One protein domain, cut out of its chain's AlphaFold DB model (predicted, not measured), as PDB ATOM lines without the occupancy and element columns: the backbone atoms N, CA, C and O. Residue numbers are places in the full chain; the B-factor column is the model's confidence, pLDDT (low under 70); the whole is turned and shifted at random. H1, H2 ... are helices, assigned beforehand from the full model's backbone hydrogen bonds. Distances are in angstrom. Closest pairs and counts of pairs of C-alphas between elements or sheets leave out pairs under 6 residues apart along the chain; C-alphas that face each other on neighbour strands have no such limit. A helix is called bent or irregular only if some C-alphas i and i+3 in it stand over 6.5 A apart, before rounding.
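What this domain is: This is residues 2 to 74, 87 to 111 and 153 to 261 of the 351 residues of an uncharacterized protein of Streptomyces sp. SW4 (UniProt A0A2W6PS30). A long helix, H7, is the spine of a loose, all-helix domain: H2 runs back beside its earlier part, H8 crosses its later part with H1 alongside H8, and short H6 folds back on its first turns. Short H5 crosses H7, and the bent helix H9 leads away from the end of H8 to cross H4; H3 lies off by itself at the end of H2. The printed part has 207 residues with nine named helices, H1 to H9 in order, and no named strand. It is loose, with a radius of gyration of the C-alphas of 21.4 A, and elongated, spanning 68 by 44 by 41 A.

How they stand to each other: H1, residues 2 to 20, and H2, residues 23 to 51, only just touch, only at the corner by their link, with 3 pairs of C-alphas within 8 A. H3, residues 54 to 66, is close to H2 but not clearly touching, with the C-alphas of Leu 51 and Leu 57 closest at 6.9 A. H4, residues 87 to 97, is likewise close to H5, residues 99 to 106, with Leu 95 and Val 101 closest at 7.3 A between C-alphas. H6, residues 153 to 160, and H7, residues 163 to 201, form a helical hairpin at a shallow tilt of 19 degrees, closest at C-alphas 158 and 166, 5.8 A. H7 is the hub, touching five helices. Its residues 168 to 183 alone touch H2, opposite ways at 32 degrees, a shallow tilt; Ala 39 and Ile 169 have the closest C-alphas, 5.2 A. Its residues 183 to 187 alone touch H5, about perpendicular at 89 degrees, closest at C-alphas 100 and 187, 5.4 A. H8, residues 207 to 231, touches residues 182 to 198 of H7 alone, at a steep tilt of 51 degrees, closest at C-alphas 189 and 218, 4.9 A. H1 touches H8 at a shallow tilt of 5 degrees, opposite ways, closest at C-alphas 18 and 215, 6.2 A. H9, residues 234 to 261, was assigned as one helix by its hydrogen bonds but is bent, with C-alphas 250 and 253 6.8 A apart; its arms are H9a, residues 234 to 250, and H9b, residues 253 to 261. Residues 245 to 249 of H9a alone touch H4, closest at C-alphas 94 and 249, 5.6 A; H9a and H7 are apart. Every O i to N i+4 pair is within hydrogen-bond range in H1, H2, H3, H6, H8, H9a and H9b, against 5 of 7 in H4, 3 of 4 in H5 and 30 of 35 in H7.

Where its parts are: H1 begins at C-alpha 2, (222.285, 217.488, 240.535). H2 is 41.5 A long, H7 53.6 A and H8 35.6 A. H9b ends at C-alpha 261, (247.658, 257.044, 223.529).

The domain as a whole: The C-alphas of Ala 67 and Thr 204 are farthest apart, 69.9 A. Residues 75 to 86 and 112 to 152 are not printed, with C-alpha gaps of 15.5 A and 39.4 A. Of the links that are printed whole, none is long. The mean pLDDT of the printed part is 76.0; residues 101 to 111 and 244 to 261 are among those under 70.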
ATOM      1  N   GLY A   2     221.580 216.228 240.834       67.19
ATOM      2  CA  GLY A   2     222.285 217.488 240.535       67.19
ATOM      3  C   GLY A   2     221.888 218.146 239.205       67.19
ATOM      4  O   GLY A   2     221.596 219.337 239.187       67.19
ATOM      5  N   ASP A   3     221.764 217.370 238.128       74.38
ATOM      6  CA  ASP A   3     221.414 217.907 236.800       74.38
ATOM      7  C   ASP A   3     219.996 218.490 236.746       74.38
ATOM      8  O   ASP A   3     219.761 219.520 236.114       74.38
ATOM      9  N   ALA A   4     219.057 217.879 237.475       76.00
ATOM     10  CA  ALA A   4     217.684 218.365 237.618       76.00
ATOM     11  C   ALA A   4     217.627 219.678 238.421       76.00
ATOM     12  O   ALA A   4     216.899 220.606 238.072       76.00
ATOM     13  N   ALA A   5     218.438 219.790 239.477       75.31
ATOM     14  CA  ALA A   5     218.549 221.026 240.246       75.31
ATOM     15  C   ALA A   5     219.185 222.152 239.410       75.31
ATOM     16  O   ALA A   5     218.693 223.280 239.414       75.31
ATOM     17  N   LEU A   6     220.234 221.844 238.640       74.62
ATOM     18  CA  LEU A   6     220.897 222.803 237.751       74.62
ATOM     19  C   LEU A   6     219.963 223.304 236.646       74.62
ATOM     20  O   LEU A   6     219.877 224.511 236.419       74.62
ATOM     21  N   THR A   7     219.228 222.401 235.996       79.38
ATOM     22  CA  THR A   7     218.241 222.757 234.963       79.38
ATOM     23  C   THR A   7     217.110 223.613 235.528       79.38
ATOM     24  O   THR A   7     216.797 224.647 234.936       79.38
ATOM     25  N   ALA A   8     216.552 223.269 236.694       79.31
ATOM     26  CA  ALA A   8     215.509 224.069 237.344       79.31
ATOM     27  C   ALA A   8     215.989 225.493 237.669       79.31
ATOM     28  O   ALA A   8     215.323 226.480 237.350       79.31
ATOM     29  N   VAL A   9     217.187 225.615 238.244       76.00
ATOM     30  CA  VAL A   9     217.800 226.906 238.574       76.00
ATOM     31  C   VAL A   9     218.034 227.748 237.314       76.00
ATOM     32  O   VAL A   9     217.671 228.929 237.276       76.00
ATOM     33  N   PHE A  10     218.584 227.150 236.255       76.19
ATOM     34  CA  PHE A  10     218.792 227.836 234.979       76.19
ATOM     35  C   PHE A  10     217.481 228.266 234.319       76.19
ATOM     36  O   PHE A  10     217.418 229.365 233.764       76.19
ATOM     37  N   ALA A  11     216.430 227.450 234.406       79.50
ATOM     38  CA  ALA A  11     215.111 227.789 233.885       79.50
ATOM     39  C   ALA A  11     214.538 229.027 234.594       79.50
ATOM     40  O   ALA A  11     214.122 229.982 233.931       79.50
ATOM     41  N   VAL A  12     214.609 229.080 235.929       78.38
ATOM     42  CA  VAL A  12     214.171 230.248 236.716       78.38
ATOM     43  C   VAL A  12     214.964 231.507 236.338       78.38
ATOM     44  O   VAL A  12     214.391 232.589 236.165       78.38
ATOM     45  N   LEU A  13     216.278 231.392 236.139       74.69
ATOM     46  CA  LEU A  13     217.125 232.509 235.696       74.69
ATOM     47  C   LEU A  13     216.802 232.972 234.276       74.69
ATOM     48  O   LEU A  13     216.771 234.176 234.006       74.69
ATOM     49  N   ALA A  14     216.553 232.039 233.360       75.06
ATOM     50  CA  ALA A  14     216.177 232.352 231.989       75.06
ATOM     51  C   ALA A  14     214.857 233.133 231.957       75.06
ATOM     52  O   ALA A  14     214.811 234.216 231.365       75.06
ATOM     53  N   VAL A  15     213.838 232.648 232.673       78.06
ATOM     54  CA  VAL A  15     212.512 233.280 232.759       78.06
ATOM     55  C   VAL A  15     212.584 234.654 233.424       78.06
ATOM     56  O   VAL A  15     212.070 235.633 232.876       78.06
ATOM     57  N   SER A  16     213.256 234.765 234.572       69.69
ATOM     58  CA  SER A  16     213.379 236.039 235.295       69.69
ATOM     59  C   SER A  16     214.133 237.091 234.481       69.69
ATOM     60  O   SER A  16     213.699 238.238 234.384       69.69
ATOM     61  N   THR A  17     215.211 236.714 233.795       71.56
ATOM     62  CA  THR A  17     215.933 237.666 232.942       71.56
ATOM     63  C   THR A  17     215.106 238.089 231.725       71.56
ATOM     64  O   THR A  17     215.162 239.248 231.318       71.56
ATOM     65  N   TYR A  18     214.347 237.163 231.130       72.06
ATOM     66  CA  TYR A  18     213.522 237.457 229.959       72.06
ATOM     67  C   TYR A  18     212.406 238.458 230.289       72.06
ATOM     68  O   TYR A  18     212.187 239.405 229.532       72.06
ATOM     69  N   ARG A  19     211.750 238.291 231.448       73.94
ATOM     70  CA  ARG A  19     210.663 239.175 231.899       73.94
ATOM     71  C   ARG A  19     211.159 240.535 232.389       73.94
ATOM     72  O   ARG A  19     210.579 241.555 232.031       73.94
ATOM     73  N   TYR A  20     212.230 240.566 233.182       73.44
ATOM     74  CA  TYR A  20     212.636 241.773 233.917       73.44
ATOM     75  C   TYR A  20     213.859 242.503 233.325       73.44
ATOM     76  O   TYR A  20     214.225 243.583 233.800       73.44
ATOM     77  N   GLY A  21     214.494 241.964 232.276       72.31
ATOM     78  CA  GLY A  21     215.622 242.604 231.588       72.31
ATOM     79  C   GLY A  21     216.797 242.912 232.525       72.31
ATOM     80  O   GLY A  21     217.131 242.104 233.384       72.31
ATOM     81  N   LEU A  22     217.416 244.093 232.382       68.38
ATOM     82  CA  LEU A  22     218.553 244.526 233.216       68.38
ATOM     83  C   LEU A  22     218.181 244.891 234.666       68.38
ATOM     84  O   LEU A  22     219.069 244.958 235.510       68.38
ATOM     85  N   ARG A  23     216.893 245.072 234.988       73.38
ATOM     86  CA  ARG A  23     216.454 245.373 236.365       73.38
ATOM     87  C   ARG A  23     216.528 244.148 237.284       73.38
ATOM     88  O   ARG A  23     216.796 244.279 238.478       73.38
ATOM     89  N   ALA A  24     216.340 242.950 236.727       73.00
ATOM     90  CA  ALA A  24     216.518 241.698 237.457       73.00
ATOM     91  C   ALA A  24     217.947 241.532 238.006       73.00
ATOM     92  O   ALA A  24     218.096 241.423 239.223       73.00
ATOM     93  N   PRO A  25     219.014 241.555 237.181       72.50
ATOM     94  CA  PRO A  25     220.369 241.359 237.675       72.50
ATOM     95  C   PRO A  25     220.816 242.450 238.650       72.50
ATOM     96  O   PRO A  25     221.628 242.155 239.518       72.50
ATOM     97  N   THR A  26     220.278 243.674 238.579       76.38
ATOM     98  CA  THR A  26     220.589 244.714 239.574       76.38
ATOM     99  C   THR A  26     220.013 244.403 240.953       76.38
ATOM    100  O   THR A  26     220.740 244.506 241.938       76.38
ATOM    101  N   LEU A  27     218.750 243.971 241.041       78.81
ATOM    102  CA  LEU A  27     218.140 243.580 242.320       78.81
ATOM    103  C   LEU A  27     218.811 242.323 242.879       78.81
ATOM    104  O   LEU A  27     219.207 242.273 244.042       78.81
ATOM    105  N   VAL A  28     219.024 241.337 242.009       80.06
ATOM    106  CA  VAL A  28     219.691 240.084 242.359       80.06
ATOM    107  C   VAL A  28     221.137 240.335 242.806       80.06
ATOM    108  O   VAL A  28     221.606 239.669 243.722       80.06
ATOM    109  N   ALA A  29     221.842 241.320 242.243       79.19
ATOM    110  CA  ALA A  29     223.189 241.676 242.688       79.19
ATOM    111  C   ALA A  29     223.223 242.221 244.125       79.19
ATOM    112  O   ALA A  29     224.168 241.908 244.848       79.19
ATOM    113  N   VAL A  30     222.210 242.986 244.550       82.19
ATOM    114  CA  VAL A  30     222.099 243.481 245.934       82.19
ATOM    115  C   VAL A  30     221.822 242.324 246.887       82.19
ATOM    116  O   VAL A  30     222.569 242.134 247.845       82.19
ATOM    117  N   VAL A  31     220.816 241.499 246.580       83.88
ATOM    118  CA  VAL A  31     220.471 240.315 247.388       83.88
ATOM    119  C   VAL A  31     221.675 239.383 247.512       83.88
ATOM    120  O   VAL A  31     222.045 238.978 248.611       83.88
ATOM    121  N   LYS A  32     222.357 239.118 246.395       85.38
ATOM    122  CA  LYS A  32     223.596 238.339 246.361       85.38
ATOM    123  C   LYS A  32     224.689 238.966 247.218       85.38
ATOM    124  O   LYS A  32     225.406 238.239 247.890       85.38
ATOM    125  N   ALA A  33     224.870 240.287 247.173       84.25
ATOM    126  CA  ALA A  33     225.904 240.949 247.963       84.25
ATOM    127  C   ALA A  33     225.669 240.736 249.463       84.25
ATOM    128  O   ALA A  33     226.608 240.368 250.163       84.25
ATOM    129  N   VAL A  34     224.425 240.879 249.926       85.69
ATOM    130  CA  VAL A  34     224.054 240.611 251.321       85.69
ATOM    131  C   VAL A  34     224.246 239.134 251.666       85.69
ATOM    132  O   VAL A  34     224.909 238.836 252.655       85.69
ATOM    133  N   LEU A  35     223.758 238.209 250.826       85.00
ATOM    134  CA  LEU A  35     223.915 236.767 251.056       85.00
ATOM    135  C   LEU A  35     225.384 236.350 251.138       85.00
ATOM    136  O   LEU A  35     225.761 235.612 252.037       85.00
ATOM    137  N   VAL A  36     226.219 236.815 250.206       83.62
ATOM    138  CA  VAL A  36     227.637 236.441 250.152       83.62
ATOM    139  C   VAL A  36     228.396 237.018 251.336       83.62
ATOM    140  O   VAL A  36     229.199 236.308 251.934       83.62
ATOM    141  N   VAL A  37     228.150 238.281 251.695       85.38
ATOM    142  CA  VAL A  37     228.789 238.893 252.869       85.38
ATOM    143  C   VAL A  37     228.350 238.170 254.141       85.38
ATOM    144  O   VAL A  37     229.209 237.743 254.906       85.38
ATOM    145  N   GLY A  38     227.045 237.945 254.316       84.56
ATOM    146  CA  GLY A  38     226.498 237.212 255.457       84.56
ATOM    147  C   GLY A  38     227.052 235.791 255.563       84.56
ATOM    148  O   GLY A  38     227.540 235.406 256.620       84.56
ATOM    149  N   ALA A  39     227.080 235.039 254.460       85.38
ATOM    150  CA  ALA A  39     227.650 233.694 254.421       85.38
ATOM    151  C   ALA A  39     229.156 233.694 254.722       85.38
ATOM    152  O   ALA A  39     229.633 232.823 255.441       85.38
ATOM    153  N   THR A  40     229.908 234.682 254.228       84.06
ATOM    154  CA  THR A  40     231.350 234.793 254.512       84.06
ATOM    155  C   THR A  40     231.600 235.062 255.996       84.06
ATOM    156  O   THR A  40     232.466 234.423 256.590       84.06
ATOM    157  N   VAL A  41     230.831 235.966 256.609       84.88
ATOM    158  CA  VAL A  41     230.914 236.257 258.050       84.88
ATOM    159  C   VAL A  41     230.492 235.040 258.873       84.88
ATOM    160  O   VAL A  41     231.169 234.705 259.840       84.88
ATOM    161  N   ALA A  42     229.436 234.333 258.465       85.12
ATOM    162  CA  ALA A  42     228.981 233.116 259.135       85.12
ATOM    163  C   ALA A  42     230.043 232.008 259.096       85.12
ATOM    164  O   ALA A  42     230.337 231.408 260.125       85.12
ATOM    165  N   VAL A  43     230.669 231.769 257.937       83.38
ATOM    166  CA  VAL A  43     231.768 230.799 257.810       83.38
ATOM    167  C   VAL A  43     232.969 231.222 258.653       83.38
ATOM    168  O   VAL A  43     233.533 230.387 259.353       83.38
ATOM    169  N   ALA A  44     233.346 232.503 258.638       81.25
ATOM    170  CA  ALA A  44     234.436 233.006 259.472       81.25
ATOM    171  C   ALA A  44     234.145 232.801 260.970       81.25
ATOM    172  O   ALA A  44     235.013 232.327 261.699       81.25
ATOM    173  N   GLY A  45     232.915 233.084 261.412       81.81
ATOM    174  CA  GLY A  45     232.464 232.834 262.780       81.81
ATOM    175  C   GLY A  45     232.529 231.353 263.154       81.81
ATOM    176  O   GLY A  45     233.152 231.016 264.155       81.81
ATOM    177  N   LEU A  46     231.982 230.471 262.310       81.56
ATOM    178  CA  LEU A  46     232.017 229.015 262.506       81.56
ATOM    179  C   LEU A  46     233.444 228.471 262.609       81.56
ATOM    180  O   LEU A  46     233.713 227.582 263.414       81.56
ATOM    181  N   VAL A  47     234.365 229.007 261.808       79.75
ATOM    182  CA  VAL A  47     235.780 228.627 261.849       79.75
ATOM    183  C   VAL A  47     236.415 229.038 263.176       79.75
ATOM    184  O   VAL A  47     237.102 228.224 263.788       79.75
ATOM    185  N   VAL A  48     236.154 230.257 263.653       79.25
ATOM    186  CA  VAL A  48     236.702 230.738 264.931       79.25
ATOM    187  C   VAL A  48     236.116 229.960 266.113       79.25
ATOM    188  O   VAL A  48     236.859 229.531 266.992       79.25
ATOM    189  N   THR A  49     234.806 229.701 266.123       79.81
ATOM    190  CA  THR A  49     234.159 228.947 267.209       79.81
ATOM    191  C   THR A  49     234.482 227.453 267.171       79.81
ATOM    192  O   THR A  49     234.572 226.820 268.218       79.81
ATOM    193  N   GLY A  50     234.643 226.868 265.979       73.75
ATOM    194  CA  GLY A  50     234.858 225.430 265.800       73.75
ATOM    195  C   GLY A  50     236.324 224.995 265.849       73.75
ATOM    196  O   GLY A  50     236.626 223.903 266.335       73.75
ATOM    197  N   LEU A  51     237.251 225.825 265.354       71.19
ATOM    198  CA  LEU A  51     238.676 225.480 265.273       71.19
ATOM    199  C   LEU A  51     239.571 226.259 266.251       71.19
ATOM    200  O   LEU A  51     240.698 225.808 266.495       71.19
ATOM    201  N   GLY A  52     239.080 227.344 266.852       75.12
ATOM    202  CA  GLY A  52     239.807 228.165 267.823       75.12
ATOM    203  C   GLY A  52     240.321 229.482 267.242       75.12
ATOM    204  O   GLY A  52     239.876 229.932 266.184       75.12
ATOM    205  N   SER A  53     241.255 230.125 267.951       78.25
ATOM    206  CA  SER A  53     241.767 231.436 267.548       78.25
ATOM    207  C   SER A  53     242.479 231.373 266.183       78.25
ATOM    208  O   SER A  53     243.039 230.332 265.818       78.25
ATOM    209  N   PRO A  54     242.512 232.480 265.415       75.88
ATOM    210  CA  PRO A  54     243.268 232.541 264.166       75.88
ATOM    211  C   PRO A  54     244.743 232.169 264.359       75.88
ATOM    212  O   PRO A  54     245.316 231.493 263.513       75.88
ATOM    213  N   ALA A  55     245.340 232.560 265.488       77.25
ATOM    214  CA  ALA A  55     246.728 232.242 265.812       77.25
ATOM    215  C   ALA A  55     246.946 230.728 265.968       77.25
ATOM    216  O   ALA A  55     247.868 230.180 265.367       77.25
ATOM    217  N   ASP A  56     246.054 230.034 266.680       78.31
ATOM    218  CA  ASP A  56     246.126 228.576 266.846       78.31
ATOM    219  C   ASP A  56     245.911 227.839 265.523       78.31
ATOM    220  O   ASP A  56     246.520 226.801 265.263       78.31
ATOM    221  N   LEU A  57     245.035 228.376 264.673       77.38
ATOM    222  CA  LEU A  57     244.796 227.868 263.328       77.38
ATOM    223  C   LEU A  57     246.050 227.953 262.459       77.38
ATOM    224  O   LEU A  57     246.407 226.962 261.823       77.38
ATOM    225  N   PHE A  58     246.728 229.104 262.455       80.00
ATOM    226  CA  PHE A  58     247.973 229.281 261.709       80.00
ATOM    227  C   PHE A  58     249.104 228.426 262.279       80.00
ATOM    228  O   PHE A  58     249.794 227.775 261.505       80.00
ATOM    229  N   ALA A  59     249.235 228.330 263.605       80.94
ATOM    230  CA  ALA A  59     250.240 227.477 264.239       80.94
ATOM    231  C   ALA A  59     250.029 225.986 263.911       80.94
ATOM    232  O   ALA A  59     250.973 225.270 263.579       80.94
ATOM    233  N   ARG A  60     248.777 225.505 263.935       79.19
ATOM    234  CA  ARG A  60     248.442 224.125 263.541       79.19
ATOM    235  C   ARG A  60     248.644 223.878 262.051       79.19
ATOM    236  O   ARG A  60     249.040 222.776 261.677       79.19
ATOM    237  N   ALA A  61     248.343 224.866 261.210       75.38
ATOM    238  CA  ALA A  61     248.595 224.778 259.780       75.38
ATOM    239  C   ALA A  61     250.100 224.681 259.507       75.38
ATOM    240  O   ALA A  61     250.520 223.780 258.790       75.38
ATOM    241  N   ASP A  62     250.905 225.530 260.144       77.06
ATOM    242  CA  ASP A  62     252.361 225.541 260.005       77.06
ATOM    243  C   ASP A  62     252.988 224.219 260.467       77.06
ATOM    244  O   ASP A  62     253.747 223.599 259.728       77.06
ATOM    245  N   ALA A  63     252.552 223.683 261.613       79.44
ATOM    246  CA  ALA A  63     252.975 222.362 262.077       79.44
ATOM    247  C   ALA A  63     252.587 221.233 261.100       79.44
ATOM    248  O   ALA A  63     253.375 220.318 260.847       79.44
ATOM    249  N   ALA A  64     251.385 221.290 260.516       75.00
ATOM    250  CA  ALA A  64     250.944 220.320 259.515       75.00
ATOM    251  C   ALA A  64     251.736 220.432 258.200       75.00
ATOM    252  O   ALA A  64     251.977 219.414 257.551       75.00
ATOM    253  N   PHE A  65     252.155 221.640 257.820       72.31
ATOM    254  CA  PHE A  65     252.975 221.891 256.636       72.31
ATOM    255  C   PHE A  65     254.440 221.503 256.845       72.31
ATOM    256  O   PHE A  65     255.036 220.884 255.960       72.31
ATOM    257  N   ALA A  66     255.001 221.773 258.022       74.19
ATOM    258  CA  ALA A  66     256.327 221.313 258.416       74.19
ATOM    259  C   ALA A  66     256.405 219.778 258.392       74.19
ATOM    260  O   ALA A  66     257.329 219.211 257.811       74.19
ATOM    261  N   ALA A  67     255.373 219.096 258.902       75.31
ATOM    262  CA  ALA A  67     255.268 217.635 258.856       75.31
ATOM    263  C   ALA A  67     255.130 217.058 257.430       75.31
ATOM    264  O   ALA A  67     255.375 215.872 257.223       75.31
ATOM    265  N   GLN A  68     254.733 217.872 256.446       67.19
ATOM    266  CA  GLN A  68     254.626 217.497 255.027       67.19
ATOM    267  C   GLN A  68     255.861 217.906 254.203       67.19
ATOM    268  O   GLN A  68     255.829 217.836 252.976       67.19
ATOM    269  N   GLY A  69     256.954 218.320 254.854       65.56
ATOM    270  CA  GLY A  69     258.209 218.666 254.182       65.56
ATOM    271  C   GLY A  69     258.250 220.087 253.614       65.56
ATOM    272  O   GLY A  69     258.957 220.328 252.639       65.56
ATOM    273  N   GLY A  70     257.469 221.023 254.172       58.44
ATOM    274  CA  GLY A  70     257.554 222.464 253.878       58.44
ATOM    275  C   GLY A  70     257.084 222.891 252.481       58.44
ATOM    276  O   GLY A  70     256.962 224.081 252.203       58.44
ATOM    277  N   THR A  71     256.755 221.947 251.602       54.66
ATOM    278  CA  THR A  71     256.269 222.191 250.235       54.66
ATOM    279  C   THR A  71     254.746 222.160 250.193       54.66
ATOM    280  O   THR A  71     254.100 221.463 249.414       54.66
ATOM    281  N   ALA A  72     254.140 222.938 251.080       52.97
ATOM    282  CA  ALA A  72     252.715 223.176 251.033       52.97
ATOM    283  C   ALA A  72     252.357 223.979 249.779       52.97
ATOM    284  O   ALA A  72     253.025 224.958 249.451       52.97
ATOM    285  N   ALA A  73     251.255 223.609 249.130       55.94
ATOM    286  CA  ALA A  73     250.684 224.171 247.901       55.94
ATOM    287  C   ALA A  73     250.377 225.696 247.889       55.94
ATOM    288  O   ALA A  73     249.657 226.171 247.012       55.94
ATOM    289  N   LEU A  74     250.888 226.464 248.854       53.97
ATOM    290  CA  LEU A  74     250.803 227.921 248.953       53.97
ATOM    291  C   LEU A  74     251.811 228.633 248.041       53.97
ATOM    292  O   LEU A  74     251.504 229.705 247.520       53.97
ATOM    293  N   LEU A  87     249.602 234.019 234.673       77.38
ATOM    294  CA  LEU A  87     248.162 233.888 234.893       77.38
ATOM    295  C   LEU A  87     247.623 235.015 235.778       77.38
ATOM    296  O   LEU A  87     246.564 235.562 235.466       77.38
ATOM    297  N   ALA A  88     248.328 235.379 236.850       77.06
ATOM    298  CA  ALA A  88     247.929 236.454 237.754       77.06
ATOM    299  C   ALA A  88     247.898 237.814 237.038       77.06
ATOM    300  O   ALA A  88     246.879 238.510 237.083       77.06
ATOM    301  N   VAL A  89     248.958 238.146 236.295       75.38
ATOM    302  CA  VAL A  89     249.035 239.366 235.474       75.38
ATOM    303  C   VAL A  89     247.954 239.357 234.390       75.38
ATOM    304  O   VAL A  89     247.208 240.327 234.251       75.38
ATOM    305  N   GLY A  90     247.773 238.232 233.693       76.31
ATOM    306  CA  GLY A  90     246.695 238.060 232.719       76.31
ATOM    307  C   GLY A  90     245.299 238.229 233.333       76.31
ATOM    308  O   GLY A  90     244.409 238.766 232.682       76.31
ATOM    309  N   SER A  91     245.101 237.848 234.604       71.19
ATOM    310  CA  SER A  91     243.852 238.105 235.346       71.19
ATOM    311  C   SER A  91     243.571 239.584 235.500       71.19
ATOM    312  O   SER A  91     242.430 240.016 235.340       71.19
ATOM    313  N   ALA A  92     244.604 240.330 235.891       70.88
ATOM    314  CA  ALA A  92     244.493 241.741 236.204       70.88
ATOM    315  C   ALA A  92     244.180 242.542 234.936       70.88
ATOM    316  O   ALA A  92     243.305 243.404 234.953       70.88
ATOM    317  N   LEU A  93     244.833 242.193 233.825       67.88
ATOM    318  CA  LEU A  93     244.604 242.812 232.522       67.88
ATOM    319  C   LEU A  93     243.244 242.428 231.922       67.88
ATOM    320  O   LEU A  93     242.529 243.288 231.411       67.88
ATOM    321  N   ALA A  94     242.828 241.161 232.037       68.69
ATOM    322  CA  ALA A  94     241.560 240.696 231.472       68.69
ATOM    323  C   ALA A  94     240.335 241.438 232.034       68.69
ATOM    324  O   ALA A  94     239.342 241.586 231.323       68.69
ATOM    325  N   LEU A  95     240.410 241.955 233.268       67.06
ATOM    326  CA  LEU A  95     239.318 242.709 233.892       67.06
ATOM    327  C   LEU A  95     238.846 243.900 233.041       67.06
ATOM    328  O   LEU A  95     237.651 244.188 233.016       67.06
ATOM    329  N   PHE A  96     239.762 244.560 232.326       64.94
ATOM    330  CA  PHE A  96     239.460 245.717 231.476       64.94
ATOM    331  C   PHE A  96     238.867 245.330 230.120       64.94
ATOM    332  O   PHE A  96     238.135 246.110 229.518       64.94
ATOM    333  N   ALA A  97     239.156 244.118 229.643       69.94
ATOM    334  CA  ALA A  97     238.672 243.616 228.361       69.94
ATOM    335  C   ALA A  97     237.259 243.013 228.451       69.94
ATOM    336  O   ALA A  97     236.640 242.731 227.423       69.94
ATOM    337  N   PHE A  98     236.734 242.792 229.660       71.62
ATOM    338  CA  PHE A  98     235.444 242.143 229.842       71.62
ATOM    339  C   PHE A  98     234.267 243.117 229.651       71.62
ATOM    340  O   PHE A  98     234.029 243.986 230.497       71.62
ATOM    341  N   PRO A  99     233.441 242.932 228.602       69.12
ATOM    342  CA  PRO A  99     232.364 243.865 228.276       69.12
ATOM    343  C   PRO A  99     231.301 243.938 229.376       69.12
ATOM    344  O   PRO A  99     230.724 244.993 229.600       69.12
ATOM    345  N   HIS A 100     231.081 242.851 230.117       73.50
ATOM    346  CA  HIS A 100     230.110 242.802 231.209       73.50
ATOM    347  C   HIS A 100     230.529 243.632 232.437       73.50
ATOM    348  O   HIS A 100     229.666 244.067 233.194       73.50
ATOM    349  N   VAL A 101     231.827 243.891 232.635       69.50
ATOM    350  CA  VAL A 101     232.318 244.787 233.699       69.50
ATOM    351  C   VAL A 101     232.115 246.244 233.283       69.50
ATOM    352  O   VAL A 101     231.612 247.059 234.057       69.50
ATOM    353  N   LEU A 102     232.427 246.551 232.022       68.25
ATOM    354  CA  LEU A 102     232.248 247.879 231.438       68.25
ATOM    355  C   LEU A 102     230.769 248.269 231.336       68.25
ATOM    356  O   LEU A 102     230.403 249.389 231.675       68.25
ATOM    357  N   GLN A 103     229.896 247.342 230.943       69.69
ATOM    358  CA  GLN A 103     228.449 247.569 230.857       69.69
ATOM    359  C   GLN A 103     227.841 248.014 232.191       69.69
ATOM    360  O   GLN A 103     226.971 248.883 232.207       69.69
ATOM    361  N   VAL A 104     228.316 247.470 233.314       65.81
ATOM    362  CA  VAL A 104     227.854 247.890 234.644       65.81
ATOM    363  C   VAL A 104     228.316 249.314 234.956       65.81
ATOM    364  O   VAL A 104     227.520 250.106 235.458       65.81
ATOM    365  N   ALA A 105     229.557 249.673 234.620       67.00
ATOM    366  CA  ALA A 105     230.046 251.043 234.781       67.00
ATOM    367  C   ALA A 105     229.258 252.037 233.906       67.00
ATOM    368  O   ALA A 105     228.811 253.073 234.387       67.00
ATOM    369  N   PHE A 106     228.986 251.690 232.647       66.31
ATOM    370  CA  PHE A 106     228.223 252.544 231.730       66.31
ATOM    371  C   PHE A 106     226.718 252.612 232.027       66.31
ATOM    372  O   PHE A 106     226.028 253.458 231.469       66.31
ATOM    373  N   SER A 107     226.198 251.765 232.922       62.81
ATOM    374  CA  SER A 107     224.806 251.845 233.391       62.81
ATOM    375  C   SER A 107     224.572 252.908 234.477       62.81
ATOM    376  O   SER A 107     223.433 253.121 234.896       62.81
ATOM    377  N   ALA A 108     225.630 253.576 234.956       64.50
ATOM    378  CA  ALA A 108     225.525 254.631 235.958       64.50
ATOM    379  C   ALA A 108     224.885 255.914 235.396       64.50
ATOM    380  O   ALA A 108     225.085 256.283 234.243       64.50
ATOM    381  N   ARG A 109     224.141 256.628 236.252       62.09
ATOM    382  CA  ARG A 109     223.335 257.800 235.867       62.09
ATOM    383  C   ARG A 109     224.156 259.048 235.508       62.09
ATOM    384  O   ARG A 109     223.674 259.883 234.754       62.09
ATOM    385  N   SER A 110     225.366 259.200 236.051       62.31
ATOM    386  CA  SER A 110     226.259 260.333 235.768       62.31
ATOM    387  C   SER A 110     227.732 259.952 235.952       62.31
ATOM    388  O   SER A 110     228.052 259.038 236.715       62.31
ATOM    389  N   GLY A 111     228.643 260.686 235.300       58.22
ATOM    390  CA  GLY A 111     230.093 260.500 235.458       58.22
ATOM    391  C   GLY A 111     230.570 260.701 236.901       58.22
ATOM    392  O   GLY A 111     231.416 259.951 237.378       58.22
ATOM    393  N   ILE A 153     236.083 223.820 250.565       76.69
ATOM    394  CA  ILE A 153     235.206 224.745 251.306       76.69
ATOM    395  C   ILE A 153     233.816 224.132 251.549       76.69
ATOM    396  O   ILE A 153     233.370 224.158 252.694       76.69
ATOM    397  N   PRO A 154     233.113 223.572 250.540       81.31
ATOM    398  CA  PRO A 154     231.819 222.935 250.778       81.31
ATOM    399  C   PRO A 154     231.864 221.823 251.830       81.31
ATOM    400  O   PRO A 154     230.979 221.764 252.678       81.31
ATOM    401  N   LEU A 155     232.903 220.981 251.806       80.56
ATOM    402  CA  LEU A 155     233.076 219.910 252.790       80.56
ATOM    403  C   LEU A 155     233.341 220.466 254.193       80.56
ATOM    404  O   LEU A 155     232.730 220.005 255.149       80.56
ATOM    405  N   LEU A 156     234.159 221.517 254.311       79.50
ATOM    406  CA  LEU A 156     234.389 222.201 255.585       79.50
ATOM    407  C   LEU A 156     233.079 222.737 256.188       79.50
ATOM    408  O   LEU A 156     232.843 222.604 257.382       79.50
ATOM    409  N   VAL A 157     232.212 223.336 255.367       82.00
ATOM    410  CA  VAL A 157     230.919 223.862 255.828       82.00
ATOM    411  C   VAL A 157     229.994 222.738 256.293       82.00
ATOM    412  O   VAL A 157     229.329 222.898 257.310       82.00
ATOM    413  N   LEU A 158     229.964 221.609 255.583       84.38
ATOM    414  CA  LEU A 158     229.159 220.446 255.970       84.38
ATOM    415  C   LEU A 158     229.634 219.807 257.281       84.38
ATOM    416  O   LEU A 158     228.808 219.290 258.028       84.38
ATOM    417  N   ASP A 159     230.935 219.866 257.561       82.44
ATOM    418  CA  ASP A 159     231.517 219.311 258.784       82.44
ATOM    419  C   ASP A 159     231.329 220.222 260.008       82.44
ATOM    420  O   ASP A 159     231.232 219.730 261.131       82.44
ATOM    421  N   LEU A 160     231.302 221.547 259.814       79.25
ATOM    422  CA  LEU A 160     231.264 222.518 260.913       79.25
ATOM    423  C   LEU A 160     229.899 223.141 261.189       79.25
ATOM    424  O   LEU A 160     229.645 223.565 262.318       79.25
ATOM    425  N   ALA A 161     229.044 223.274 260.178       80.31
ATOM    426  CA  ALA A 161     227.780 223.977 260.326       80.31
ATOM    427  C   ALA A 161     226.642 223.010 260.701       80.31
ATOM    428  O   ALA A 161     226.562 221.908 260.156       80.31
ATOM    429  N   PRO A 162     225.691 223.427 261.556       83.00
ATOM    430  CA  PRO A 162     224.447 222.686 261.731       83.00
ATOM    431  C   PRO A 162     223.681 222.628 260.398       83.00
ATOM    432  O   PRO A 162     223.745 223.566 259.601       83.00
ATOM    433  N   GLY A 163     222.935 221.545 260.149       81.12
ATOM    434  CA  GLY A 163     222.386 221.228 258.817       81.12
ATOM    435  C   GLY A 163     221.579 222.352 258.148       81.12
ATOM    436  O   GLY A 163     221.691 222.559 256.940       81.12
ATOM    437  N   TRP A 164     220.833 223.143 258.926       85.62
ATOM    438  CA  TRP A 164     220.093 224.302 258.410       85.62
ATOM    439  C   TRP A 164     221.021 225.448 257.959       85.62
ATOM    440  O   TRP A 164     220.798 226.052 256.911       85.62
ATOM    441  N   ALA A 165     222.099 225.718 258.703       84.50
ATOM    442  CA  ALA A 165     223.072 226.760 258.380       84.50
ATOM    443  C   ALA A 165     223.968 226.348 257.203       84.50
ATOM    444  O   ALA A 165     224.274 227.178 256.346       84.50
ATOM    445  N   ALA A 166     224.322 225.061 257.107       85.12
ATOM    446  CA  ALA A 166     225.040 224.514 255.958       85.12
ATOM    447  C   ALA A 166     224.260 224.751 254.653       85.12
ATOM    448  O   ALA A 166     224.827 225.223 253.667       85.12
ATOM    449  N   GLY A 167     222.943 224.504 254.668       85.81
ATOM    450  CA  GLY A 167     222.059 224.773 253.533       85.81
ATOM    451  C   GLY A 167     222.033 226.249 253.124       85.81
ATOM    452  O   GLY A 167     222.140 226.556 251.938       85.81
ATOM    453  N   LEU A 168     221.967 227.171 254.092       87.00
ATOM    454  CA  LEU A 168     221.989 228.614 253.819       87.00
ATOM    455  C   LEU A 168     223.325 229.080 253.223       87.00
ATOM    456  O   LEU A 168     223.334 229.837 252.252       87.00
ATOM    457  N   ILE A 169     224.453 228.612 253.763       87.06
ATOM    458  CA  ILE A 169     225.795 228.985 253.291       87.06
ATOM    459  C   ILE A 169     226.050 228.420 251.889       87.06
ATOM    460  O   ILE A 169     226.483 229.150 250.996       87.06
ATOM    461  N   LEU A 170     225.751 227.138 251.660       86.62
ATOM    462  CA  LEU A 170     225.911 226.514 250.343       86.62
ATOM    463  C   LEU A 170     224.941 227.117 249.318       86.62
ATOM    464  O   LEU A 170     225.334 227.389 248.182       86.62
ATOM    465  N   GLY A 171     223.706 227.423 249.727       86.44
ATOM    466  CA  GLY A 171     222.739 228.160 248.914       86.44
ATOM    467  C   GLY A 171     223.243 229.551 248.522       86.44
ATOM    468  O   GLY A 171     223.111 229.951 247.365       86.44
ATOM    469  N   ALA A 172     223.910 230.262 249.438       86.94
ATOM    470  CA  ALA A 172     224.541 231.548 249.146       86.94
ATOM    471  C   ALA A 172     225.616 231.442 248.062       86.94
ATOM    472  O   ALA A 172     225.683 232.303 247.185       86.94
ATOM    473  N   VAL A 173     226.428 230.380 248.086       84.00
ATOM    474  CA  VAL A 173     227.449 230.112 247.059       84.00
ATOM    475  C   VAL A 173     226.805 229.826 245.702       84.00
ATOM    476  O   VAL A 173     227.253 230.368 244.689       84.00
ATOM    477  N   VAL A 174     225.719 229.049 245.673       83.69
ATOM    478  CA  VAL A 174     224.951 228.796 244.444       83.69
ATOM    479  C   VAL A 174     224.409 230.109 243.880       83.69
ATOM    480  O   VAL A 174     224.693 230.442 242.732       83.69
ATOM    481  N   VAL A 175     223.730 230.928 244.690       82.75
ATOM    482  CA  VAL A 175     223.259 232.259 244.265       82.75
ATOM    483  C   VAL A 175     224.428 233.116 243.775       82.75
ATOM    484  O   VAL A 175     224.325 233.757 242.728       82.75
ATOM    485  N   ALA A 176     225.568 233.088 244.469       82.25
ATOM    486  CA  ALA A 176     226.764 233.833 244.091       82.25
ATOM    487  C   ALA A 176     227.286 233.475 242.695       82.25
ATOM    488  O   ALA A 176     227.724 234.378 241.974       82.25
ATOM    489  N   ALA A 177     227.216 232.195 242.323       80.94
ATOM    490  CA  ALA A 177     227.649 231.675 241.030       80.94
ATOM    491  C   ALA A 177     226.671 232.001 239.886       80.94
ATOM    492  O   ALA A 177     227.091 232.200 238.746       80.94
ATOM    493  N   LEU A 178     225.375 232.120 240.178       79.06
ATOM    494  CA  LEU A 178     224.340 232.330 239.157       79.06
ATOM    495  C   LEU A 178     224.265 233.773 238.645       79.06
ATOM    496  O   LEU A 178     223.954 234.006 237.475       79.06
ATOM    497  N   VAL A 179     224.572 234.761 239.491       80.44
ATOM    498  CA  VAL A 179     224.481 236.180 239.093       80.44
ATOM    499  C   VAL A 179     225.458 236.548 237.969       80.44
ATOM    500  O   VAL A 179     225.015 237.159 236.993       80.44
ATOM    501  N   PRO A 180     226.758 236.185 238.038       79.31
ATOM    502  CA  PRO A 180     227.685 236.404 236.931       79.31
ATOM    503  C   PRO A 180     227.207 235.746 235.636       79.31
ATOM    504  O   PRO A 180     227.250 236.386 234.589       79.31
ATOM    505  N   ALA A 181     226.676 234.522 235.708       79.88
ATOM    506  CA  ALA A 181     226.189 233.803 234.532       79.88
ATOM    507  C   ALA A 181     225.069 234.572 233.805       79.88
ATOM    508  O   ALA A 181     225.114 234.739 232.582       79.88
ATOM    509  N   ALA A 182     224.098 235.114 234.549       79.00
ATOM    510  CA  ALA A 182     223.009 235.899 233.971       79.00
ATOM    511  C   ALA A 182     223.504 237.198 233.314       79.00
ATOM    512  O   ALA A 182     223.138 237.489 232.173       79.00
ATOM    513  N   VAL A 183     224.361 237.964 233.999       79.94
ATOM    514  CA  VAL A 183     224.879 239.246 233.487       79.94
ATOM    515  C   VAL A 183     225.767 239.037 232.261       79.94
ATOM    516  O   VAL A 183     225.631 239.760 231.275       79.94
ATOM    517  N   MET A 184     226.633 238.021 232.280       86.50
ATOM    518  CA  MET A 184     227.501 237.693 231.147       86.50
ATOM    519  C   MET A 184     226.693 237.273 229.915       86.50
ATOM    520  O   MET A 184     227.009 237.706 228.808       86.50
ATOM    521  N   SER A 185     225.615 236.502 230.097       84.88
ATOM    522  CA  SER A 185     224.713 236.128 229.002       84.88
ATOM    523  C   SER A 185     224.008 237.341 228.380       84.88
ATOM    524  O   SER A 185     223.945 237.449 227.154       84.88
ATOM    525  N   ILE A 186     223.511 238.280 229.194       83.25
ATOM    526  CA  ILE A 186     222.904 239.521 228.680       83.25
ATOM    527  C   ILE A 186     223.956 240.345 227.924       83.25
ATOM    528  O   ILE A 186     223.684 240.865 226.840       83.25
ATOM    529  N   GLY A 187     225.176 240.425 228.459       83.69
ATOM    530  CA  GLY A 187     226.289 241.112 227.811       83.69
ATOM    531  C   GLY A 187     226.620 240.535 226.434       83.69
ATOM    532  O   GLY A 187     226.676 241.278 225.457       83.69
ATOM    533  N   ALA A 188     226.740 239.212 226.322       85.75
ATOM    534  CA  ALA A 188     226.970 238.541 225.042       85.75
ATOM    535  C   ALA A 188     225.832 238.797 224.038       85.75
ATOM    536  O   ALA A 188     226.081 239.128 222.880       85.75
ATOM    537  N   ALA A 189     224.580 238.721 224.490       86.25
ATOM    538  CA  ALA A 189     223.422 238.922 223.627       86.25
ATOM    539  C   ALA A 189     223.279 240.368 223.127       86.25
ATOM    540  O   ALA A 189     222.896 240.596 221.981       86.25
ATOM    541  N   THR A 190     223.615 241.354 223.963       86.38
ATOM    542  CA  THR A 190     223.623 242.770 223.557       86.38
ATOM    543  C   THR A 190     224.731 243.076 222.553       86.38
ATOM    544  O   THR A 190     224.491 243.825 221.608       86.38
ATOM    545  N   LEU A 191     225.911 242.466 222.706       86.62
ATOM    546  CA  LEU A 191     226.984 242.574 221.718       86.62
ATOM    547  C   LEU A 191     226.593 241.934 220.388       86.62
ATOM    548  O   LEU A 191     226.831 242.533 219.346       86.62
ATOM    549  N   PHE A 192     225.942 240.773 220.409       89.12
ATOM    550  CA  PHE A 192     225.425 240.158 219.189       89.12
ATOM    551  C   PHE A 192     224.376 241.047 218.508       89.12
ATOM    552  O   PHE A 192     224.473 241.325 217.314       89.12
ATOM    553  N   ALA A 193     223.404 241.554 219.267       87.62
ATOM    554  CA  ALA A 193     222.343 242.389 218.715       87.62
ATOM    555  C   ALA A 193     222.876 243.694 218.092       87.62
ATOM    556  O   ALA A 193     222.333 244.165 217.095       87.62
ATOM    557  N   ARG A 194     223.947 244.273 218.653       85.94
ATOM    558  CA  ARG A 194     224.531 245.530 218.158       85.94
ATOM    559  C   ARG A 194     225.613 245.358 217.098       85.94
ATOM    560  O   ARG A 194     225.636 246.138 216.161       85.94
ATOM    561  N   ASN A 195     226.480 244.358 217.223       87.44
ATOM    562  CA  ASN A 195     227.632 244.204 216.329       87.44
ATOM    563  C   ASN A 195     227.384 243.211 215.192       87.44
ATOM    564  O   ASN A 195     228.108 243.238 214.205       87.44
ATOM    565  N   VAL A 196     226.413 242.305 215.344       89.31
ATOM    566  CA  VAL A 196     226.110 241.288 214.330       89.31
ATOM    567  C   VAL A 196     224.764 241.568 213.680       89.31
ATOM    568  O   VAL A 196     224.681 241.727 212.469       89.31
ATOM    569  N   TYR A 197     223.704 241.667 214.485       87.12
ATOM    570  CA  TYR A 197     222.348 241.806 213.958       87.12
ATOM    571  C   TYR A 197     222.113 243.162 213.279       87.12
ATOM    572  O   TYR A 197     221.607 243.189 212.161       87.12
ATOM    573  N   LEU A 198     222.515 244.269 213.911       87.06
ATOM    574  CA  LEU A 198     222.411 245.594 213.295       87.06
ATOM    575  C   LEU A 198     223.331 245.737 212.073       87.06
ATOM    576  O   LEU A 198     222.875 246.184 211.035       87.06
ATOM    577  N   GLU A 199     224.593 245.319 212.155       86.44
ATOM    578  CA  GLU A 199     225.548 245.563 211.063       86.44
ATOM    579  C   GLU A 199     225.315 244.663 209.835       86.44
ATOM    580  O   GLU A 199     225.389 245.133 208.702       86.44
ATOM    581  N   PHE A 200     225.021 243.371 210.036       86.19
ATOM    582  CA  PHE A 200     225.011 242.387 208.942       86.19
ATOM    583  C   PHE A 200     223.623 241.876 208.550       86.19
ATOM    584  O   PHE A 200     223.462 241.389 207.434       86.19
ATOM    585  N   VAL A 201     222.633 241.928 209.447       87.62
ATOM    586  CA  VAL A 201     221.309 241.329 209.190       87.62
ATOM    587  C   VAL A 201     220.280 242.395 208.849       87.62
ATOM    588  O   VAL A 201     219.570 242.265 207.855       87.62
ATOM    589  N   ASN A 202     220.169 243.438 209.673       83.06
ATOM    590  CA  ASN A 202     219.202 244.502 209.451       83.06
ATOM    591  C   ASN A 202     219.719 245.870 209.952       83.06
ATOM    592  O   ASN A 202     219.461 246.237 211.104       83.06
ATOM    593  N   PRO A 203     220.395 246.646 209.082       82.62
ATOM    594  CA  PRO A 203     220.973 247.947 209.429       82.62
ATOM    595  C   PRO A 203     219.949 249.058 209.668       82.62
ATOM    596  O   PRO A 203     220.306 250.110 210.191       82.62
ATOM    597  N   THR A 204     218.673 248.837 209.345       83.56
ATOM    598  CA  THR A 204     217.583 249.794 209.591       83.56
ATOM    599  C   THR A 204     216.668 249.366 210.743       83.56
ATOM    600  O   THR A 204     215.587 249.928 210.923       83.56
ATOM    601  N   ALA A 205     217.084 248.378 211.546       82.69
ATOM    602  CA  ALA A 205     216.278 247.866 212.648       82.69
ATOM    603  C   ALA A 205     215.988 248.937 213.714       82.69
ATOM    604  O   ALA A 205     216.871 249.646 214.195       82.69
ATOM    605  N   THR A 206     214.728 248.996 214.143       89.19
ATOM    606  CA  THR A 206     214.276 249.884 215.226       89.19
ATOM    607  C   THR A 206     214.810 249.431 216.590       89.19
ATOM    608  O   THR A 206     215.047 248.242 216.822       89.19
ATOM    609  N   GLU A 207     214.934 250.349 217.557       84.94
ATOM    610  CA  GLU A 207     215.438 250.021 218.906       84.94
ATOM    611  C   GLU A 207     214.632 248.909 219.604       84.94
ATOM    612  O   GLU A 207     215.190 248.071 220.325       84.94
ATOM    613  N   ALA A 208     213.320 248.850 219.351       84.38
ATOM    614  CA  ALA A 208     212.430 247.806 219.856       84.38
ATOM    615  C   ALA A 208     212.744 246.418 219.260       84.38
ATOM    616  O   ALA A 208     212.665 245.402 219.956       84.38
ATOM    617  N   GLN A 209     213.132 246.356 217.983       84.94
ATOM    618  CA  GLN A 209     213.539 245.111 217.327       84.94
ATOM    619  C   GLN A 209     214.898 244.633 217.845       84.94
ATOM    620  O   GLN A 209     215.048 243.455 218.173       84.94
ATOM    621  N   VAL A 210     215.858 245.545 218.018       86.00
ATOM    622  CA  VAL A 210     217.192 245.227 218.556       86.00
ATOM    623  C   VAL A 210     217.098 244.699 219.989       86.00
ATOM    624  O   VAL A 210     217.728 243.698 220.332       86.00
ATOM    625  N   THR A 211     216.265 245.315 220.832       84.31
ATOM    626  CA  THR A 211     216.038 244.835 222.206       84.31
ATOM    627  C   THR A 211     215.311 243.494 222.249       84.31
ATOM    628  O   THR A 211     215.669 242.643 223.068       84.31
ATOM    629  N   ARG A 212     214.337 243.255 221.362       84.69
ATOM    630  CA  ARG A 212     213.676 241.945 221.237       84.69
ATOM    631  C   ARG A 212     214.671 240.860 220.825       84.69
ATOM    632  O   ARG A 212     214.699 239.801 221.453       84.69
ATOM    633  N   MET A 213     215.531 241.150 219.849       87.31
ATOM    634  CA  MET A 213     216.575 240.231 219.402       87.31
ATOM    635  C   MET A 213     217.596 239.950 220.510       87.31
ATOM    636  O   MET A 213     217.917 238.794 220.770       87.31
ATOM    637  N   ALA A 214     218.041 240.974 221.246       86.00
ATOM    638  CA  ALA A 214     218.940 240.799 222.388       86.00
ATOM    639  C   ALA A 214     218.328 239.914 223.493       86.00
ATOM    640  O   ALA A 214     219.021 239.087 224.084       86.00
ATOM    641  N   ARG A 215     217.023 240.039 223.775       83.81
ATOM    642  CA  ARG A 215     216.339 239.166 224.749       83.81
ATOM    643  C   ARG A 215     216.273 237.718 224.273       83.81
ATOM    644  O   ARG A 215     216.553 236.818 225.063       83.81
ATOM    645  N   LEU A 216     215.937 237.505 223.001       86.12
ATOM    646  CA  LEU A 216     215.867 236.171 222.406       86.12
ATOM    647  C   LEU A 216     217.250 235.509 222.395       86.12
ATOM    648  O   LEU A 216     217.402 234.389 222.876       86.12
ATOM    649  N   MET A 217     218.281 236.239 221.974       89.00
ATOM    650  CA  MET A 217     219.659 235.745 221.968       89.00
ATOM    651  C   MET A 217     220.199 235.475 223.371       89.00
ATOM    652  O   MET A 217     220.932 234.509 223.561       89.00
ATOM    653  N   SER A 218     219.798 236.242 224.390       85.75
ATOM    654  CA  SER A 218     220.162 235.917 225.778       85.75
ATOM    655  C   SER A 218     219.572 234.577 226.220       85.75
ATOM    656  O   SER A 218     220.230 233.841 226.955       85.75
ATOM    657  N   LEU A 219     218.360 234.236 225.768       84.56
ATOM    658  CA  LEU A 219     217.760 232.933 226.041       84.56
ATOM    659  C   LEU A 219     218.549 231.815 225.348       84.56
ATOM    660  O   LEU A 219     218.933 230.851 226.005       84.56
ATOM    661  N   VAL A 220     218.868 231.992 224.061       87.38
ATOM    662  CA  VAL A 220     219.667 231.036 223.274       87.38
ATOM    663  C   VAL A 220     221.026 230.788 223.928       87.38
ATOM    664  O   VAL A 220     221.407 229.640 224.130       87.38
ATOM    665  N   VAL A 221     221.728 231.846 224.347       86.56
ATOM    666  CA  VAL A 221     223.026 231.729 225.029       86.56
ATOM    667  C   VAL A 221     222.903 230.977 226.357       86.56
ATOM    668  O   VAL A 221     223.788 230.194 226.686       86.56
ATOM    669  N   LYS A 222     221.820 231.165 227.123       85.56
ATOM    670  CA  LYS A 222     221.604 230.423 228.384       85.56
ATOM    671  C   LYS A 222     221.323 228.952 228.146       85.56
ATOM    672  O   LYS A 222     221.877 228.124 228.857       85.56
ATOM    673  N   VAL A 223     220.484 228.637 227.163       83.88
ATOM    674  CA  VAL A 223     220.176 227.250 226.800       83.88
ATOM    675  C   VAL A 223     221.428 226.562 226.260       83.88
ATOM    676  O   VAL A 223     221.746 225.464 226.699       83.88
ATOM    677  N   GLY A 224     222.196 227.233 225.397       84.25
ATOM    678  CA  GLY A 224     223.482 226.733 224.911       84.25
ATOM    679  C   GLY A 224     224.496 226.517 226.037       84.25
ATOM    680  O   GLY A 224     225.153 225.484 226.074       84.25
ATOM    681  N   ALA A 225     224.578 227.441 226.998       82.25
ATOM    682  CA  ALA A 225     225.430 227.286 228.177       82.25
ATOM    683  C   ALA A 225     224.993 226.112 229.067       82.25
ATOM    684  O   ALA A 225     225.848 225.391 229.571       82.25
ATOM    685  N   LEU A 226     223.685 225.895 229.239       81.62
ATOM    686  CA  LEU A 226     223.147 224.765 229.997       81.62
ATOM    687  C   LEU A 226     223.409 223.431 229.286       81.62
ATOM    688  O   LEU A 226     223.863 222.485 229.919       81.62
ATOM    689  N   ALA A 227     223.195 223.370 227.971       81.94
ATOM    690  CA  ALA A 227     223.519 222.197 227.164       81.94
ATOM    691  C   ALA A 227     225.020 221.874 227.227       81.94
ATOM    692  O   ALA A 227     225.401 220.718 227.387       81.94
ATOM    693  N   PHE A 228     225.875 222.900 227.182       80.50
ATOM    694  CA  PHE A 228     227.316 222.739 227.348       80.50
ATOM    695  C   PHE A 228     227.681 222.259 228.758       80.50
ATOM    696  O   PHE A 228     228.509 221.368 228.899       80.50
ATOM    697  N   ALA A 229     227.040 222.800 229.797       77.31
ATOM    698  CA  ALA A 229     227.275 222.394 231.182       77.31
ATOM    699  C   ALA A 229     226.882 220.933 231.457       77.31
ATOM    700  O   ALA A 229     227.540 220.278 232.254       77.31
ATOM    701  N   LEU A 230     225.839 220.419 230.795       78.31
ATOM    702  CA  LEU A 230     225.401 219.023 230.933       78.31
ATOM    703  C   LEU A 230     226.184 218.058 230.027       78.31
ATOM    704  O   LEU A 230     226.330 216.885 230.357       78.31
ATOM    705  N   GLY A 231     226.662 218.530 228.870       72.75
ATOM    706  CA  GLY A 231     227.313 217.688 227.862       72.75
ATOM    707  C   GLY A 231     228.840 217.613 227.953       72.75
ATOM    708  O   GLY A 231     229.435 216.711 227.363       72.75
ATOM    709  N   VAL A 232     229.503 218.546 228.646       74.12
ATOM    710  CA  VAL A 232     230.967 218.692 228.604       74.12
ATOM    711  C   VAL A 232     231.613 218.404 229.958       74.12
ATOM    712  O   VAL A 232     231.179 218.897 230.991       74.12
ATOM    713  N   ARG A 233     232.705 217.622 229.946       67.38
ATOM    714  CA  ARG A 233     233.510 217.288 231.137       67.38
ATOM    715  C   ARG A 233     234.029 218.561 231.821       67.38
ATOM    716  O   ARG A 233     234.582 219.425 231.143       67.38
ATOM    717  N   ASP A 234     233.987 218.614 233.153       67.38
ATOM    718  CA  ASP A 234     234.414 219.773 233.971       67.38
ATOM    719  C   ASP A 234     235.794 220.340 233.582       67.38
ATOM    720  O   ASP A 234     236.007 221.551 233.513       67.38
ATOM    721  N   GLN A 235     236.739 219.460 233.242       63.03
ATOM    722  CA  GLN A 235     238.093 219.833 232.817       63.03
ATOM    723  C   GLN A 235     238.115 220.639 231.508       63.03
ATOM    724  O   GLN A 235     238.926 221.548 231.340       63.03
ATOM    725  N   ALA A 236     237.205 220.345 230.580       65.06
ATOM    726  CA  ALA A 236     237.093 221.097 229.337       65.06
ATOM    727  C   ALA A 236     236.482 222.488 229.569       65.06
ATOM    728  O   ALA A 236     236.888 223.431 228.893       65.06
ATOM    729  N   ALA A 237     235.602 222.661 230.561       68.81
ATOM    730  CA  ALA A 237     235.093 223.981 230.941       68.81
ATOM    731  C   ALA A 237     236.208 224.881 231.507       68.81
ATOM    732  O   ALA A 237     236.309 226.052 231.133       68.81
ATOM    733  N   ILE A 238     237.093 224.322 232.342       70.38
ATOM    734  CA  ILE A 238     238.263 225.036 232.877       70.38
ATOM    735  C   ILE A 238     239.205 225.434 231.739       70.38
ATOM    736  O   ILE A 238     239.594 226.599 231.634       70.38
ATOM    737  N   ASN A 239     239.518 224.502 230.837       75.06
ATOM    738  CA  ASN A 239     240.380 224.782 229.690       75.06
ATOM    739  C   ASN A 239     239.780 225.842 228.762       75.06
ATOM    740  O   ASN A 239     240.497 226.742 228.333       75.06
ATOM    741  N   LEU A 240     238.471 225.799 228.497       75.12
ATOM    742  CA  LEU A 240     237.796 226.796 227.665       75.12
ATOM    743  C   LEU A 240     237.795 228.184 228.325       75.12
ATOM    744  O   LEU A 240     237.974 229.195 227.645       75.12
ATOM    745  N   HIS A 241     237.658 228.242 229.653       73.56
ATOM    746  CA  HIS A 241     237.780 229.485 230.411       73.56
ATOM    747  C   HIS A 241     239.200 230.067 230.330       73.56
ATOM    748  O   HIS A 241     239.366 231.265 230.080       73.56
ATOM    749  N   LEU A 242     240.227 229.224 230.488       71.75
ATOM    750  CA  LEU A 242     241.631 229.619 230.328       71.75
ATOM    751  C   LEU A 242     241.915 230.102 228.899       71.75
ATOM    752  O   LEU A 242     242.552 231.141 228.717       71.75
ATOM    753  N   LEU A 243     241.374 229.413 227.892       72.00
ATOM    754  CA  LEU A 243     241.505 229.787 226.483       72.00
ATOM    755  C   LEU A 243     240.854 231.145 226.193       72.00
ATOM    756  O   LEU A 243     241.469 232.018 225.579       72.00
ATOM    757  N   GLY A 244     239.624 231.344 226.676       64.44
ATOM    758  CA  GLY A 244     238.891 232.600 226.520       64.44
ATOM    759  C   GLY A 244     239.632 233.774 227.157       64.44
ATOM    760  O   GLY A 244     239.742 234.845 226.561       64.44
ATOM    761  N   ARG A 245     240.232 233.552 228.329       64.50
ATOM    762  CA  ARG A 245     241.028 234.559 229.034       64.50
ATOM    763  C   ARG A 245     242.341 234.891 228.319       64.50
ATOM    764  O   ARG A 245     242.703 236.066 228.256       64.50
ATOM    765  N   CYS A 246     243.008 233.908 227.714       63.81
ATOM    766  CA  CYS A 246     244.138 234.154 226.813       63.81
ATOM    767  C   CYS A 246     243.722 234.989 225.590       63.81
ATOM    768  O   CYS A 246     244.433 235.920 225.206       63.81
ATOM    769  N   GLY A 247     242.548 234.714 225.014       60.72
ATOM    770  CA  GLY A 247     241.973 235.512 223.928       60.72
ATOM    771  C   GLY A 247     241.738 236.972 224.327       60.72
ATOM    772  O   GLY A 247     242.166 237.881 223.618       60.72
ATOM    773  N   SER A 248     241.144 237.218 225.501       58.75
ATOM    774  CA  SER A 248     240.949 238.577 226.029       58.75
ATOM    775  C   SER A 248     242.270 239.299 226.309       58.75
ATOM    776  O   SER A 248     242.403 240.488 226.012       58.75
ATOM    777  N   CYS A 249     243.276 238.584 226.822       55.25
ATOM    778  CA  CYS A 249     244.606 239.144 227.050       55.25
ATOM    779  C   CYS A 249     245.287 239.573 225.740       55.25
ATOM    780  O   CYS A 249     246.074 240.511 225.756       55.25
ATOM    781  N   ARG A 250     244.963 238.952 224.596       57.03
ATOM    782  CA  ARG A 250     245.471 239.379 223.280       57.03
ATOM    783  C   ARG A 250     244.879 240.722 222.828       57.03
ATOM    784  O   ARG A 250     245.570 241.497 222.176       57.03
ATOM    785  N   SER A 251     243.626 241.013 223.170       60.09
ATOM    786  CA  SER A 251     242.959 242.277 222.813       60.09
ATOM    787  C   SER A 251     243.301 243.432 223.766       60.09
ATOM    788  O   SER A 251     243.249 244.594 223.364       60.09
ATOM    789  N   CYS A 252     243.691 243.121 225.006       54.50
ATOM    790  CA  CYS A 252     243.952 244.100 226.065       54.50
ATOM    791  C   CYS A 252     245.075 245.123 225.768       54.50
ATOM    792  O   CYS A 252     244.855 246.298 226.058       54.50
ATOM    793  N   PRO A 253     246.236 244.766 225.167       55.06
ATOM    794  CA  PRO A 253     247.298 245.726 224.875       55.06
ATOM    795  C   PRO A 253     246.812 246.849 223.970       55.06
ATOM    796  O   PRO A 253     247.201 247.992 224.157       55.06
ATOM    797  N   ARG A 254     245.916 246.541 223.026       55.19
ATOM    798  CA  ARG A 254     245.365 247.530 222.104       55.19
ATOM    799  C   ARG A 254     244.416 248.489 222.810       55.19
ATOM    800  O   ARG A 254     244.560 249.684 222.634       55.19
ATOM    801  N   SER A 255     243.510 247.995 223.653       57.44
ATOM    802  CA  SER A 255     242.608 248.866 224.417       57.44
ATOM    803  C   SER A 255     243.349 249.711 225.454       57.44
ATOM    804  O   SER A 255     243.071 250.896 225.573       57.44
ATOM    805  N   CYS A 256     244.323 249.140 226.172       47.56
ATOM    806  CA  CYS A 256     245.152 249.904 227.106       47.56
ATOM    807  C   CYS A 256     246.027 250.929 226.380       47.56
ATOM    808  O   CYS A 256     246.152 252.055 226.850       47.56
ATOM    809  N   TRP A 257     246.600 250.572 225.226       41.47
ATOM    810  CA  TRP A 257     247.393 251.504 224.436       41.47
ATOM    811  C   TRP A 257     246.522 252.600 223.822       41.47
ATOM    812  O   TRP A 257     246.859 253.760 223.987       41.47
ATOM    813  N   ASP A 258     245.364 252.282 223.242       51.44
ATOM    814  CA  ASP A 258     244.429 253.267 222.678       51.44
ATOM    815  C   ASP A 258     243.844 254.200 223.763       51.44
ATOM    816  O   ASP A 258     243.694 255.398 223.526       51.44
ATOM    817  N   CYS A 259     243.572 253.695 224.975       47.12
ATOM    818  CA  CYS A 259     243.136 254.520 226.110       47.12
ATOM    819  C   CYS A 259     244.251 255.417 226.669       47.12
ATOM    820  O   CYS A 259     243.954 256.507 227.149       47.12
ATOM    821  N   CYS A 260     245.513 254.983 226.608       44.09
ATOM    822  CA  CYS A 260     246.658 255.782 227.054       44.09
ATOM    823  C   CYS A 260     247.238 256.690 225.951       44.09
ATOM    824  O   CYS A 260     247.926 257.654 226.275       44.09
ATOM    825  N   ALA A 261     246.986 256.404 224.667       43.56
ATOM    826  CA  ALA A 261     247.658 257.044 223.529       43.56
ATOM    827  C   ALA A 261     246.782 257.980 222.678       43.56
ATOM    828  O   ALA A 261     247.283 258.542 221.707       43.56
TER     829      ALA A 261